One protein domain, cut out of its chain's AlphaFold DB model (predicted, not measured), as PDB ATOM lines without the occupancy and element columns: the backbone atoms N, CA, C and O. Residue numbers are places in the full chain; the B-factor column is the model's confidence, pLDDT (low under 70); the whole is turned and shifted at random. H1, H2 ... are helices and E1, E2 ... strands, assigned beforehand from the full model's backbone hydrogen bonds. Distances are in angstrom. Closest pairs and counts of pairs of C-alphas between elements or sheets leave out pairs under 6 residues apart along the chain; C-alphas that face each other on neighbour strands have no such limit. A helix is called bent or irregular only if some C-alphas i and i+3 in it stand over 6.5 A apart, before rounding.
ATOM      1  N   PRO A 448     -28.654 -29.975  25.427       88.12
ATOM      2  CA  PRO A 448     -28.365 -30.773  24.232       88.12
ATOM      3  C   PRO A 448     -29.467 -31.790  23.897       88.12
ATOM      4  O   PRO A 448     -29.870 -32.531  24.782       88.12
ATOM      5  N   GLY A 449     -29.866 -31.904  22.625       79.94
ATOM      6  CA  GLY A 449     -30.938 -32.811  22.170       79.94
ATOM      7  C   GLY A 449     -32.160 -32.108  21.566       79.94
ATOM      8  O   GLY A 449     -32.726 -32.615  20.590       79.94
ATOM      9  N   HIS A 450     -32.470 -30.890  22.026       75.19
ATOM     10  CA  HIS A 450     -33.625 -30.098  21.585       75.19
ATOM     11  C   HIS A 450     -33.540 -29.663  20.109       75.19
ATOM     12  O   HIS A 450     -34.529 -29.690  19.377       75.19
ATOM     13  N   ALA A 451     -32.343 -29.299  19.636       66.56
ATOM     14  CA  ALA A 451     -32.105 -28.782  18.285       66.56
ATOM     15  C   ALA A 451     -30.980 -29.535  17.552       66.56
ATOM     16  O   ALA A 451     -30.230 -30.316  18.134       66.56
ATOM     17  N   SER A 452     -30.832 -29.288  16.245       61.94
ATOM     18  CA  SER A 452     -29.792 -29.918  15.414       61.94
ATOM     19  C   SER A 452     -28.367 -29.411  15.684       61.94
ATOM     20  O   SER A 452     -27.421 -30.008  15.173       61.94
ATOM     21  N   SER A 453     -28.201 -28.330  16.454       69.44
ATOM     22  CA  SER A 453     -26.896 -27.723  16.751       69.44
ATOM     23  C   SER A 453     -26.059 -28.541  17.733       69.44
ATOM     24  O   SER A 453     -24.862 -28.669  17.508       69.44
ATOM     25  N   LEU A 454     -26.681 -29.134  18.758       79.38
ATOM     26  CA  LEU A 454     -26.050 -30.091  19.670       79.38
ATOM     27  C   LEU A 454     -26.761 -31.445  19.592       79.38
ATOM     28  O   LEU A 454     -27.591 -31.771  20.447       79.38
ATOM     29  N   PRO A 455     -26.482 -32.233  18.541       82.69
ATOM     30  CA  PRO A 455     -27.100 -33.534  18.388       82.69
ATOM     31  C   PRO A 455     -26.585 -34.506  19.452       82.69
ATOM     32  O   PRO A 455     -25.417 -34.466  19.840       82.69
ATOM     33  N   VAL A 456     -27.453 -35.424  19.860       85.75
ATOM     34  CA  VAL A 456     -27.139 -36.584  20.704       85.75
ATOM     35  C   VAL A 456     -27.544 -37.862  19.967       85.75
ATOM     36  O   VAL A 456     -28.319 -37.809  19.006       85.75
ATOM     37  N   ASP A 457     -27.028 -39.016  20.392       86.25
ATOM     38  CA  ASP A 457     -27.341 -40.298  19.743       86.25
ATOM     39  C   ASP A 457     -28.756 -40.793  20.076       86.25
ATOM     40  O   ASP A 457     -29.438 -41.384  19.226       86.25
ATOM     41  N   ALA A 458     -29.219 -40.516  21.297       87.31
ATOM     42  CA  ALA A 458     -30.598 -40.747  21.704       87.31
ATOM     43  C   ALA A 458     -31.047 -39.769  22.794       87.31
ATOM     44  O   ALA A 458     -30.273 -39.398  23.678       87.31
ATOM     45  N   VAL A 459     -32.326 -39.406  22.732       87.50
ATOM     46  CA  VAL A 459     -33.036 -38.632  23.749       87.50
ATOM     47  C   VAL A 459     -33.897 -39.615  24.549       87.50
ATOM     48  O   VAL A 459     -34.654 -40.387  23.958       87.50
ATOM     49  N   LEU A 460     -33.754 -39.643  25.878       84.56
ATOM     50  CA  LEU A 460     -34.324 -40.678  26.760       84.56
ATOM     51  C   LEU A 460     -35.537 -40.203  27.571       84.56
ATOM     52  O   LEU A 460     -35.889 -40.779  28.596       84.56
ATOM     53  N   HIS A 461     -36.189 -39.150  27.101       76.25
ATOM     54  CA  HIS A 461     -37.343 -38.535  27.738       76.25
ATOM     55  C   HIS A 461     -38.619 -39.341  27.421       76.25
ATOM     56  O   HIS A 461     -39.036 -39.382  26.264       76.25
ATOM     57  N   SER A 462     -39.250 -39.984  28.413       57.38
ATOM     58  CA  SER A 462     -40.521 -40.711  28.243       57.38
ATOM     59  C   SER A 462     -41.535 -40.377  29.347       57.38
ATOM     60  O   SER A 462     -41.170 -40.169  30.504       57.38
ATOM     61  N   GLY A 463     -42.821 -40.318  28.985       59.47
ATOM     62  CA  GLY A 463     -43.933 -40.045  29.906       59.47
ATOM     63  C   GLY A 463     -44.429 -38.585  29.926       59.47
ATOM     64  O   GLY A 463     -43.869 -37.733  29.240       59.47
ATOM     65  N   PRO A 464     -45.499 -38.295  30.694       54.91
ATOM     66  CA  PRO A 464     -46.180 -36.992  30.718       54.91
ATOM     67  C   PRO A 464     -45.411 -35.871  31.447       54.91
ATOM     68  O   PRO A 464     -45.739 -34.706  31.261       54.91
ATOM     69  N   ALA A 465     -44.390 -36.208  32.245       63.25
ATOM     70  CA  ALA A 465     -43.471 -35.262  32.893       63.25
ATOM     71  C   ALA A 465     -42.019 -35.702  32.624       63.25
ATOM     72  O   ALA A 465     -41.370 -36.303  33.490       63.25
ATOM     73  N   PRO A 466     -41.528 -35.520  31.387       76.12
ATOM     74  CA  PRO A 466     -40.264 -36.101  30.974       76.12
ATOM     75  C   PRO A 466     -39.073 -35.416  31.666       76.12
ATOM     76  O   PRO A 466     -38.847 -34.214  31.538       76.12
ATOM     77  N   ARG A 467     -38.259 -36.201  32.374       85.12
ATOM     78  CA  ARG A 467     -36.976 -35.739  32.929       85.12
ATOM     79  C   ARG A 467     -35.903 -35.715  31.856       85.12
ATOM     80  O   ARG A 467     -35.879 -36.620  31.028       85.12
ATOM     81  N   TYR A 468     -35.003 -34.737  31.916       90.75
ATOM     82  CA  TYR A 468     -33.903 -34.628  30.967       90.75
ATOM     83  C   TYR A 468     -32.875 -35.749  31.162       90.75
ATOM     84  O   TYR A 468     -32.347 -35.938  32.261       90.75
ATOM     85  N   ALA A 469     -32.601 -36.473  30.085       90.19
ATOM     86  CA  ALA A 469     -31.705 -37.600  29.954       90.19
ATOM     87  C   ALA A 469     -31.334 -37.799  28.470       90.19
ATOM     88  O   ALA A 469     -32.190 -38.073  27.623       90.19
ATOM     89  N   VAL A 470     -30.044 -37.735  28.152       91.06
ATOM     90  CA  VAL A 470     -29.519 -37.985  26.800       91.06
ATOM     91  C   VAL A 470     -28.406 -39.015  26.821       91.06
ATOM     92  O   VAL A 470     -27.685 -39.157  27.807       91.06
ATOM     93  N   ALA A 471     -28.258 -39.742  25.719       89.50
ATOM     94  CA  ALA A 471     -27.253 -40.782  25.570       89.50
ATOM     95  C   ALA A 471     -26.252 -40.438  24.466       89.50
ATOM     96  O   ALA A 471     -26.635 -39.998  23.375       89.50
ATOM     97  N   VAL A 472     -24.973 -40.700  24.742       87.69
ATOM     98  CA  VAL A 472     -23.872 -40.550  23.783       87.69
ATOM     99  C   VAL A 472     -23.136 -41.877  23.626       87.69
ATOM    100  O   VAL A 472     -22.741 -42.514  24.604       87.69
ATOM    101  N   ASN A 473     -22.952 -42.300  22.377       85.56
ATOM    102  CA  ASN A 473     -22.254 -43.528  22.033       85.56
ATOM    103  C   ASN A 473     -20.736 -43.327  22.109       85.56
ATOM    104  O   ASN A 473     -20.122 -42.779  21.193       85.56
ATOM    105  N   LEU A 474     -20.118 -43.835  23.176       71.38
ATOM    106  CA  LEU A 474     -18.665 -43.788  23.348       71.38
ATOM    107  C   LEU A 474     -17.894 -44.747  22.433       71.38
ATOM    108  O   LEU A 474     -16.697 -44.569  22.224       71.38
ATOM    109  N   GLN A 475     -18.555 -45.784  21.916       70.44
ATOM    110  CA  GLN A 475     -17.935 -46.804  21.069       70.44
ATOM    111  C   GLN A 475     -17.820 -46.364  19.609       70.44
ATOM    112  O   GLN A 475     -17.284 -47.103  18.783       70.44
ATOM    113  N   LYS A 476     -18.259 -45.144  19.276       71.19
ATOM    114  CA  LYS A 476     -17.896 -44.476  18.025       71.19
ATOM    115  C   LYS A 476     -16.424 -44.048  18.064       71.19
ATOM    116  O   LYS A 476     -16.092 -42.867  18.064       71.19
ATOM    117  N   GLN A 477     -15.526 -45.026  18.114       47.53
ATOM    118  CA  GLN A 477     -14.108 -44.814  17.872       47.53
ATOM    119  C   GLN A 477     -13.929 -44.440  16.391       47.53
ATOM    120  O   GLN A 477     -14.427 -45.127  15.502       47.53
ATOM    121  N   ASN A 478     -13.213 -43.346  16.133       47.38
ATOM    122  CA  ASN A 478     -12.691 -42.951  14.818       47.38
ATOM    123  C   ASN A 478     -13.677 -42.412  13.767       47.38
ATOM    124  O   ASN A 478     -13.523 -42.664  12.573       47.38
ATOM    125  N   THR A 479     -14.600 -41.537  14.156       54.81
ATOM    126  CA  THR A 479     -15.080 -40.516  13.210       54.81
ATOM    127  C   THR A 479     -14.820 -39.137  13.778       54.81
ATOM    128  O   THR A 479     -15.682 -38.546  14.415       54.81
ATOM    129  N   GLU A 480     -13.639 -38.598  13.476       54.00
ATOM    130  CA  GLU A 480     -13.210 -37.208  13.730       54.00
ATOM    131  C   GLU A 480     -14.222 -36.147  13.223       54.00
ATOM    132  O   GLU A 480     -14.172 -34.967  13.565       54.00
ATOM    133  N   HIS A 481     -15.192 -36.595  12.421       67.00
ATOM    134  CA  HIS A 481     -16.247 -35.811  11.796       67.00
ATOM    135  C   HIS A 481     -17.634 -35.960  12.458       67.00
ATOM    136  O   HIS A 481     -18.573 -35.317  11.991       67.00
ATOM    137  N   ASP A 482     -17.812 -36.785  13.504       77.06
ATOM    138  CA  ASP A 482     -19.117 -36.910  14.175       77.06
ATOM    139  C   ASP A 482     -19.404 -35.677  15.057       77.06
ATOM    140  O   ASP A 482     -18.655 -35.420  16.011       77.06
ATOM    141  N   PRO A 483     -20.486 -34.914  14.789       78.00
ATOM    142  CA  PRO A 483     -20.827 -33.746  15.587       78.00
ATOM    143  C   PRO A 483     -21.114 -34.067  17.059       78.00
ATOM    144  O   PRO A 483     -20.809 -33.233  17.906       78.00
ATOM    145  N   VAL A 484     -21.628 -35.258  17.391       83.12
ATOM    146  CA  VAL A 484     -21.908 -35.623  18.792       83.12
ATOM    147  C   VAL A 484     -20.608 -35.670  19.599       83.12
ATOM    148  O   VAL A 484     -20.515 -35.080  20.672       83.12
ATOM    149  N   THR A 485     -19.572 -36.312  19.055       79.94
ATOM    150  CA  THR A 485     -18.282 -36.489  19.740       79.94
ATOM    151  C   THR A 485     -17.472 -35.196  19.774       79.94
ATOM    152  O   THR A 485     -16.847 -34.890  20.785       79.94
ATOM    153  N   ARG A 486     -17.482 -34.419  18.683       77.44
ATOM    154  CA  ARG A 486     -16.667 -33.201  18.571       77.44
ATOM    155  C   ARG A 486     -17.268 -31.993  19.291       77.44
ATOM    156  O   ARG A 486     -16.510 -31.143  19.744       77.44
ATOM    157  N   LYS A 487     -18.598 -31.887  19.342       77.62
ATOM    158  CA  LYS A 487     -19.302 -30.670  19.780       77.62
ATOM    159  C   LYS A 487     -20.126 -30.917  21.038       77.62
ATOM    160  O   LYS A 487     -19.920 -30.260  22.053       77.62
ATOM    161  N   THR A 488     -21.003 -31.918  21.005       85.25
ATOM    162  CA  THR A 488     -21.942 -32.158  22.106       85.25
ATOM    163  C   THR A 488     -21.279 -32.763  23.342       85.25
ATOM    164  O   THR A 488     -21.544 -32.314  24.450       85.25
ATOM    165  N   LEU A 489     -20.397 -33.754  23.184       86.00
ATOM    166  CA  LEU A 489     -19.754 -34.439  24.310       86.00
ATOM    167  C   LEU A 489     -18.869 -33.510  25.169       86.00
ATOM    168  O   LEU A 489     -18.997 -33.570  26.392       86.00
ATOM    169  N   PRO A 490     -18.007 -32.637  24.602       84.56
ATOM    170  CA  PRO A 490     -17.274 -31.652  25.398       84.56
ATOM    171  C   PRO A 490     -18.200 -30.739  26.205       84.56
ATOM    172  O   PRO A 490     -17.939 -30.492  27.380       84.56
ATOM    173  N   TYR A 491     -19.310 -30.300  25.605       86.44
ATOM    174  CA  TYR A 491     -20.282 -29.454  26.290       86.44
ATOM    175  C   TYR A 491     -21.030 -30.207  27.401       86.44
ATOM    176  O   TYR A 491     -21.178 -29.687  28.501       86.44
ATOM    177  N   LEU A 492     -21.422 -31.467  27.180       90.00
ATOM    178  CA  LEU A 492     -22.018 -32.311  28.224       90.00
ATOM    179  C   LEU A 492     -21.079 -32.493  29.426       90.00
ATOM    180  O   LEU A 492     -21.528 -32.400  30.563       90.00
ATOM    181  N   ARG A 493     -19.775 -32.683  29.187       89.06
ATOM    182  CA  ARG A 493     -18.762 -32.758  30.258       89.06
ATOM    183  C   ARG A 493     -18.584 -31.435  30.995       89.06
ATOM    184  O   ARG A 493     -18.353 -31.437  32.198       89.06
ATOM    185  N   GLN A 494     -18.696 -30.308  30.296       87.81
ATOM    186  CA  GLN A 494     -18.688 -28.995  30.933       87.81
ATOM    187  C   GLN A 494     -19.908 -28.817  31.846       87.81
ATOM    188  O   GLN A 494     -19.761 -28.356  32.972       87.81
ATOM    189  N   LEU A 495     -21.097 -29.222  31.390       91.62
ATOM    190  CA  LEU A 495     -22.316 -29.188  32.201       91.62
ATOM    191  C   LEU A 495     -22.248 -30.149  33.400       91.62
ATOM    192  O   LEU A 495     -22.757 -29.823  34.469       91.62
ATOM    193  N   GLU A 496     -21.606 -31.309  33.245       93.50
ATOM    194  CA  GLU A 496     -21.300 -32.230  34.348       93.50
ATOM    195  C   GLU A 496     -20.360 -31.577  35.373       93.50
ATOM    196  O   GLU A 496     -20.674 -31.537  36.559       93.50
ATOM    197  N   ALA A 497     -19.252 -30.984  34.918       90.44
ATOM    198  CA  ALA A 497     -18.304 -30.280  35.782       90.44
ATOM    199  C   ALA A 497     -18.931 -29.063  36.490       90.44
ATOM    200  O   ALA A 497     -18.558 -28.746  37.616       90.44
ATOM    201  N   ALA A 498     -19.908 -28.409  35.855       90.19
ATOM    202  CA  ALA A 498     -20.685 -27.321  36.443       90.19
ATOM    203  C   ALA A 498     -21.777 -27.795  37.424       90.19
ATOM    204  O   ALA A 498     -22.476 -26.966  38.003       90.19
ATOM    205  N   GLY A 499     -21.962 -29.109  37.603       92.69
ATOM    206  CA  GLY A 499     -22.997 -29.679  38.470       92.69
ATOM    207  C   GLY A 499     -24.421 -29.564  37.915       92.69
ATOM    208  O   GLY A 499     -25.386 -29.772  38.652       92.69
ATOM    209  N   VAL A 500     -24.572 -29.233  36.626       93.62
ATOM    210  CA  VAL A 500     -25.873 -29.163  35.939       93.62
ATOM    211  C   VAL A 500     -26.366 -30.561  35.594       93.62
ATOM    212  O   VAL A 500     -27.542 -30.880  35.783       93.62
ATOM    213  N   LEU A 501     -25.462 -31.401  35.095       94.94
ATOM    214  CA  LEU A 501     -25.736 -32.782  34.716       94.94
ATOM    215  C   LEU A 501     -24.990 -33.749  35.632       94.94
ATOM    216  O   LEU A 501     -23.961 -33.420  36.211       94.94
ATOM    217  N   VAL A 502     -25.505 -34.968  35.722       94.50
ATOM    218  CA  VAL A 502     -24.811 -36.115  36.303       94.50
ATOM    219  C   VAL A 502     -24.654 -37.184  35.235       94.50
ATOM    220  O   VAL A 502     -25.586 -37.472  34.479       94.50
ATOM    221  N   ARG A 503     -23.468 -37.783  35.166       92.50
ATOM    222  CA  ARG A 503     -23.231 -38.953  34.330       92.50
ATOM    223  C   ARG A 503     -23.714 -40.197  35.069       92.50
ATOM    224  O   ARG A 503     -23.165 -40.569  36.103       92.50
ATOM    225  N   GLY A 504     -24.765 -40.810  34.543       83.25
ATOM    226  CA  GLY A 504     -25.321 -42.061  35.042       83.25
ATOM    227  C   GLY A 504     -24.518 -43.286  34.603       83.25
ATOM    228  O   GLY A 504     -23.534 -43.199  33.861       83.25
ATOM    229  N   GLU A 505     -24.975 -44.455  35.049       80.94
ATOM    230  CA  GLU A 505     -24.371 -45.733  34.679       80.94
ATOM    231  C   GLU A 505     -24.489 -46.013  33.178       80.94
ATOM    232  O   GLU A 505     -25.467 -45.657  32.509       80.94
ATOM    233  N   ARG A 506     -23.476 -46.700  32.642       87.81
ATOM    234  CA  ARG A 506     -23.480 -47.127  31.245       87.81
ATOM    235  C   ARG A 506     -24.558 -48.172  31.025       87.81
ATOM    236  O   ARG A 506     -24.578 -49.198  31.698       87.81
ATOM    237  N   ARG A 507     -25.406 -47.948  30.026       88.62
ATOM    238  CA  ARG A 507     -26.485 -48.877  29.675       88.62
ATOM    239  C   ARG A 507     -26.681 -48.988  28.173       88.62
ATOM    240  O   ARG A 507     -26.241 -48.131  27.406       88.62
ATOM    241  N   MET A 508     -27.337 -50.070  27.765       88.75
ATOM    242  CA  MET A 508     -27.729 -50.286  26.376       88.75
ATOM    243  C   MET A 508     -28.893 -49.362  26.013       88.75
ATOM    244  O   MET A 508     -29.916 -49.340  26.694       88.75
ATOM    245  N   VAL A 509     -28.731 -48.603  24.932       87.44
ATOM    246  CA  VAL A 509     -29.704 -47.626  24.431       87.44
ATOM    247  C   VAL A 509     -29.909 -47.834  22.934       87.44
ATOM    248  O   VAL A 509     -28.974 -48.180  22.219       87.44
ATOM    249  N   VAL A 510     -31.128 -47.615  22.436       84.50
ATOM    250  CA  VAL A 510     -31.432 -47.675  20.999       84.50
ATOM    251  C   VAL A 510     -31.268 -46.294  20.371       84.50
ATOM    252  O   VAL A 510     -31.862 -45.319  20.830       84.50
ATOM    253  N   ALA A 511     -30.480 -46.201  19.300       75.38
ATOM    254  CA  ALA A 511     -30.239 -44.928  18.623       75.38
ATOM    255  C   ALA A 511     -31.494 -44.438  17.902       75.38
ATOM    256  O   ALA A 511     -32.109 -45.167  17.120       75.38
ATOM    257  N   GLN A 512     -31.831 -43.168  18.099       72.12
ATOM    258  CA  GLN A 512     -32.977 -42.539  17.438       72.12
ATOM    259  C   GLN A 512     -32.569 -41.786  16.164       72.12
ATOM    260  O   GLN A 512     -33.394 -41.576  15.269       72.12
ATOM    261  N   ARG A 513     -31.294 -41.386  16.057       64.81
ATOM    262  CA  ARG A 513     -30.750 -40.580  14.953       64.81
ATOM    263  C   ARG A 513     -29.387 -41.108  14.475       64.81
ATOM    264  O   ARG A 513     -28.753 -41.938  15.119       64.81
ATOM    265  N   GLY A 514     -28.941 -40.616  13.316       64.12
ATOM    266  CA  GLY A 514     -27.633 -40.936  12.730       64.12
ATOM    267  C   GLY A 514     -27.555 -42.302  12.035       64.12
ATOM    268  O   GLY A 514     -28.555 -43.001  11.878       64.12
ATOM    269  N   ARG A 515     -26.341 -42.690  11.610       61.38
ATOM    270  CA  ARG A 515     -26.073 -43.954  10.884       61.38
ATOM    271  C   ARG A 515     -26.423 -45.215  11.680       61.38
ATOM    272  O   ARG A 515     -26.578 -46.278  11.092       61.38
ATOM    273  N   SER A 516     -26.556 -45.090  12.997       67.50
ATOM    274  CA  SER A 516     -26.871 -46.196  13.900       67.50
ATOM    275  C   SER A 516     -28.354 -46.288  14.256       67.50
ATOM    276  O   SER A 516     -28.697 -47.132  15.077       67.50
ATOM    277  N   LYS A 517     -29.235 -45.453  13.676       78.56
ATOM    278  CA  LYS A 517     -30.673 -45.422  13.998       78.56
ATOM    279  C   LYS A 517     -31.287 -46.831  14.017       78.56
ATOM    280  O   LYS A 517     -31.118 -47.596  13.072       78.56
ATOM    281  N   GLY A 518     -32.006 -47.151  15.093       80.69
ATOM    282  CA  GLY A 518     -32.643 -48.452  15.319       80.69
ATOM    283  C   GLY A 518     -31.718 -49.540  15.875       80.69
ATOM    284  O   GLY A 518     -32.202 -50.615  16.211       80.69
ATOM    285  N   ARG A 519     -30.409 -49.287  16.013       82.75
ATOM    286  CA  ARG A 519     -29.457 -50.229  16.623       82.75
ATOM    287  C   ARG A 519     -29.251 -49.911  18.100       82.75
ATOM    288  O   ARG A 519     -29.174 -48.741  18.480       82.75
ATOM    289  N   ALA A 520     -29.133 -50.957  18.913       86.50
ATOM    290  CA  ALA A 520     -28.738 -50.840  20.309       86.50
ATOM    291  C   ALA A 520     -27.221 -50.605  20.419       86.50
ATOM    292  O   ALA A 520     -26.445 -51.191  19.665       86.50
ATOM    293  N   PHE A 521     -26.797 -49.749  21.346       86.00
ATOM    294  CA  PHE A 521     -25.393 -49.448  21.620       86.00
ATOM    295  C   PHE A 521     -25.173 -49.182  23.110       86.00
ATOM    296  O   PHE A 521     -26.093 -48.759  23.810       86.00
ATOM    297  N   LEU A 522     -23.949 -49.413  23.591       88.56
ATOM    298  CA  LEU A 522     -23.563 -49.058  24.954       88.56
ATOM    299  C   LEU A 522     -23.276 -47.554  25.023       88.56
ATOM    300  O   LEU A 522     -22.430 -47.047  24.281       88.56
ATOM    301  N   ALA A 523     -23.976 -46.844  25.904       88.56
ATOM    302  CA  ALA A 523     -23.909 -45.391  25.998       88.56
ATOM    303  C   ALA A 523     -23.522 -44.921  27.399       88.56
ATOM    304  O   ALA A 523     -23.913 -45.542  28.388       88.56
ATOM    305  N   ASP A 524     -22.842 -43.776  27.474       90.00
ATOM    306  CA  ASP A 524     -22.942 -42.942  28.669       90.00
ATOM    307  C   ASP A 524     -24.265 -42.183  28.623       90.00
ATOM    308  O   ASP A 524     -24.627 -41.627  27.578       90.00
ATOM    309  N   VAL A 525     -24.952 -42.123  29.760       90.94
ATOM    310  CA  VAL A 525     -26.172 -41.333  29.907       90.94
ATOM    311  C   VAL A 525     -25.888 -40.119  30.774       90.94
ATOM    312  O   VAL A 525     -25.353 -40.253  31.869       90.94
ATOM    313  N   TYR A 526     -26.266 -38.945  30.286       92.81
ATOM    314  CA  TYR A 526     -26.214 -37.691  31.026       92.81
ATOM    315  C   TYR A 526     -27.637 -37.301  31.400       92.81
ATOM    316  O   TYR A 526     -28.486 -37.154  30.522       92.81
ATOM    317  N   GLU A 527     -27.895 -37.152  32.694       93.00
ATOM    318  CA  GLU A 527     -29.205 -36.793  33.239       93.00
ATOM    319  C   GLU A 527     -29.107 -35.480  34.013       93.00
ATOM    320  O   GLU A 527     -28.034 -35.098  34.481       93.00
ATOM    321  N   LEU A 528     -30.228 -34.775  34.165       93.06
ATOM    322  CA  LEU A 528     -30.255 -33.555  34.969       93.06
ATOM    323  C   LEU A 528     -29.923 -33.869  36.431       93.06
ATOM    324  O   LEU A 528     -30.536 -34.755  37.045       93.06
ATOM    325  N   ALA A 529     -28.970 -33.127  36.999       93.62
ATOM    326  CA  ALA A 529     -28.563 -33.306  38.383       93.62
ATOM    327  C   ALA A 529     -29.776 -33.166  39.321       93.62
ATOM    328  O   ALA A 529     -30.642 -32.321  39.075       93.62
ATOM    329  N   PRO A 530     -29.866 -33.942  40.422       91.75
ATOM    330  CA  PRO A 530     -30.991 -33.853  41.356       91.75
ATOM    331  C   PRO A 530     -31.269 -32.425  41.839       91.75
ATOM    332  O   PRO A 530     -32.428 -32.016  41.889       91.75
ATOM    333  N   ALA A 531     -30.207 -31.654  42.092       90.25
ATOM    334  CA  ALA A 531     -30.287 -30.253  42.495       90.25
ATOM    335  C   ALA A 531     -30.908 -29.339  41.427       90.25
ATOM    336  O   ALA A 531     -31.452 -28.304  41.779       90.25
ATOM    337  N   MET A 532     -30.876 -29.717  40.147       92.19
ATOM    338  CA  MET A 532     -31.389 -28.921  39.027       92.19
ATOM    339  C   MET A 532     -32.789 -29.337  38.564       92.19
ATOM    340  O   MET A 532     -33.386 -28.649  37.747       92.19
ATOM    341  N   ARG A 533     -33.363 -30.428  39.086       88.12
ATOM    342  CA  ARG A 533     -34.671 -30.937  38.621       88.12
ATOM    343  C   ARG A 533     -35.816 -29.936  38.768       88.12
ATOM    344  O   ARG A 533     -36.708 -29.921  37.933       88.12
ATOM    345  N   HIS A 534     -35.780 -29.102  39.803       88.50
ATOM    346  CA  HIS A 534     -36.788 -28.062  40.028       88.50
ATOM    347  C   HIS A 534     -36.694 -26.903  39.018       88.50
ATOM    348  O   HIS A 534     -37.657 -26.163  38.853       88.50
ATOM    349  N   ALA A 535     -35.545 -26.740  38.354       89.19
ATOM    350  CA  ALA A 535     -35.308 -25.712  37.343       89.19
ATOM    351  C   ALA A 535     -35.827 -26.107  35.949       89.19
ATOM    352  O   ALA A 535     -35.807 -25.293  35.031       89.19
ATOM    353  N   GLN A 536     -36.248 -27.360  35.773       89.12
ATOM    354  CA  GLN A 536     -36.706 -27.907  34.502       89.12
ATOM    355  C   GLN A 536     -38.141 -27.473  34.186       89.12
ATOM    356  O   GLN A 536     -39.003 -27.463  35.064       89.12
ATOM    357  N   HIS A 537     -38.422 -27.174  32.917       86.81
ATOM    358  CA  HIS A 537     -39.789 -26.925  32.470       86.81
ATOM    359  C   HIS A 537     -40.656 -28.190  32.564       86.81
ATOM    360  O   HIS A 537     -40.210 -29.293  32.248       86.81
ATOM    361  N   LEU A 538     -41.923 -28.028  32.959       81.50
ATOM    362  CA  LEU A 538     -42.822 -29.147  33.273       81.50
ATOM    363  C   LEU A 538     -43.144 -30.037  32.064       81.50
ATOM    364  O   LEU A 538     -43.243 -31.254  32.208       81.50
ATOM    365  N   SER A 539     -43.316 -29.443  30.881       78.81
ATOM    366  CA  SER A 539     -43.676 -30.162  29.650       78.81
ATOM    367  C   SER A 539     -42.524 -30.300  28.653       78.81
ATOM    368  O   SER A 539     -42.631 -31.064  27.696       78.81
ATOM    369  N   GLU A 540     -41.414 -29.593  28.872       81.88
ATOM    370  CA  GLU A 540     -40.284 -29.575  27.945       81.88
ATOM    371  C   GLU A 540     -39.009 -29.972  28.662       81.88
ATOM    372  O   GLU A 540     -38.349 -29.154  29.298       81.88
ATOM    373  N   ALA A 541     -38.639 -31.244  28.519       85.00
ATOM    374  CA  ALA A 541     -37.543 -31.794  29.293       85.00
ATOM    375  C   ALA A 541     -36.230 -31.017  29.103       85.00
ATOM    376  O   ALA A 541     -35.442 -30.869  30.027       85.00
ATOM    377  N   GLU A 542     -35.998 -30.511  27.901       86.06
ATOM    378  CA  GLU A 542     -34.726 -29.905  27.508       86.06
ATOM    379  C   GLU A 542     -34.673 -28.401  27.786       86.06
ATOM    380  O   GLU A 542     -33.683 -27.754  27.460       86.06
ATOM    381  N   CYS A 543     -35.738 -27.841  28.358       87.19
ATOM    382  CA  CYS A 543     -35.855 -26.425  28.650       87.19
ATOM    383  C   CYS A 543     -35.542 -26.138  30.124       87.19
ATOM    384  O   CYS A 543     -36.175 -26.685  31.031       87.19
TER     385      CYS A 543
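Overview. This is residues 448 to 543 of the 637 residues of an uncharacterized protein of Comamonadaceae bacterium OH2545_COT-014 (UniProt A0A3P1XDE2). A small, strongly twisted sheet is built along one long bent strand, E4, with E1 on one side of it and E2 and E3 on the other; the long helix H1 covers part of one face, and the short helix H2 follows the end of E4. Residues 448 to 468, before E1, have no named element, and residues 458 to 459 pair with E1. The printed part has 96 residues with two named helices and four named strands; along the chain E1 comes first, then H1, then E2, then E3, then E4 and last H2, and in the branched sheet E4 is the antiparallel neighbour of E1, of E2 and of E3. The class is mixed, helices and strands, with under half of the residues in named elements. The whole is compact, with a radius of gyration of the C-alphas of 12.8 A and spans of 38 by 28 by 25 A.

Arrangement. Residues 458 to 459 pair antiparallel with residues 470 to 471 of E1, residues 469 to 473. E1 and E4, residues 520 to 528, are antiparallel at 142 degrees, with N 470 and O 526 within hydrogen-bond range at 2.9 A. H1, residues 483 to 497, is on the sheet at a height over the sheet of 9.1 A, over E1 and E2, residues 501 to 503. It runs slantwise to the strands, at 50 degrees to E1 on the local plane. The closest C-alphas of H1 and E2 are those of Leu 495 and Leu 501, 5.6 A apart. E2 and E4 are antiparallel at 144 degrees, with N 502 and O 527 at 2.8 A. E3, residues 507 to 510, forms a hairpin with E4, with N 521 and O 509 at 2.8 A. E4 bends by 61 degrees at residue 523, and its pairing is staggered: with E3 over residues 520 to 523, E1 over 523 to 527 and E2 over 526 to 528. H2, residues 530 to 535, only grazes the sheet, is near E2 and is apart from H1. O i to N i+4 pairs within hydrogen-bond range number 8 of 11 in H1 and 0 of 2 in H2, where 2 of 3 O i to N i+3 pairs are within range.

Along the chain. E1 begins at C-alpha 469, (-31.705, -37.600, 29.954), and is 13.7 A long. H1, from Pro 483 to Ala 497, is 20.6 A long and only just irregular, with C-alphas 486 and 489 6.6 A apart. E2 runs from Leu 501 to Arg 503 and E3 from Arg 507 to Val 510. E4 begins at C-alpha 520, (-28.738, -50.840, 20.309), and is 22.7 A long. H2 is irregular, with C-alphas 531 and 534 7.3 A apart, and ends at C-alpha 535, (-35.308, -25.712, 37.343).

Size, cuts and confidence. The two C-alphas farthest apart are those of Asn 478 and Leu 538, at 37.9 A. The printed part has no cut. The links H1 to E2, E2 to E3 and E4 to H2 are tight; E1 to H1 and E3 to E4 are short. The mean pLDDT of the printed part is 81.4, and residues 451 to 453, 462 to 465, 477 to 481 and 513 to 516 are under 70.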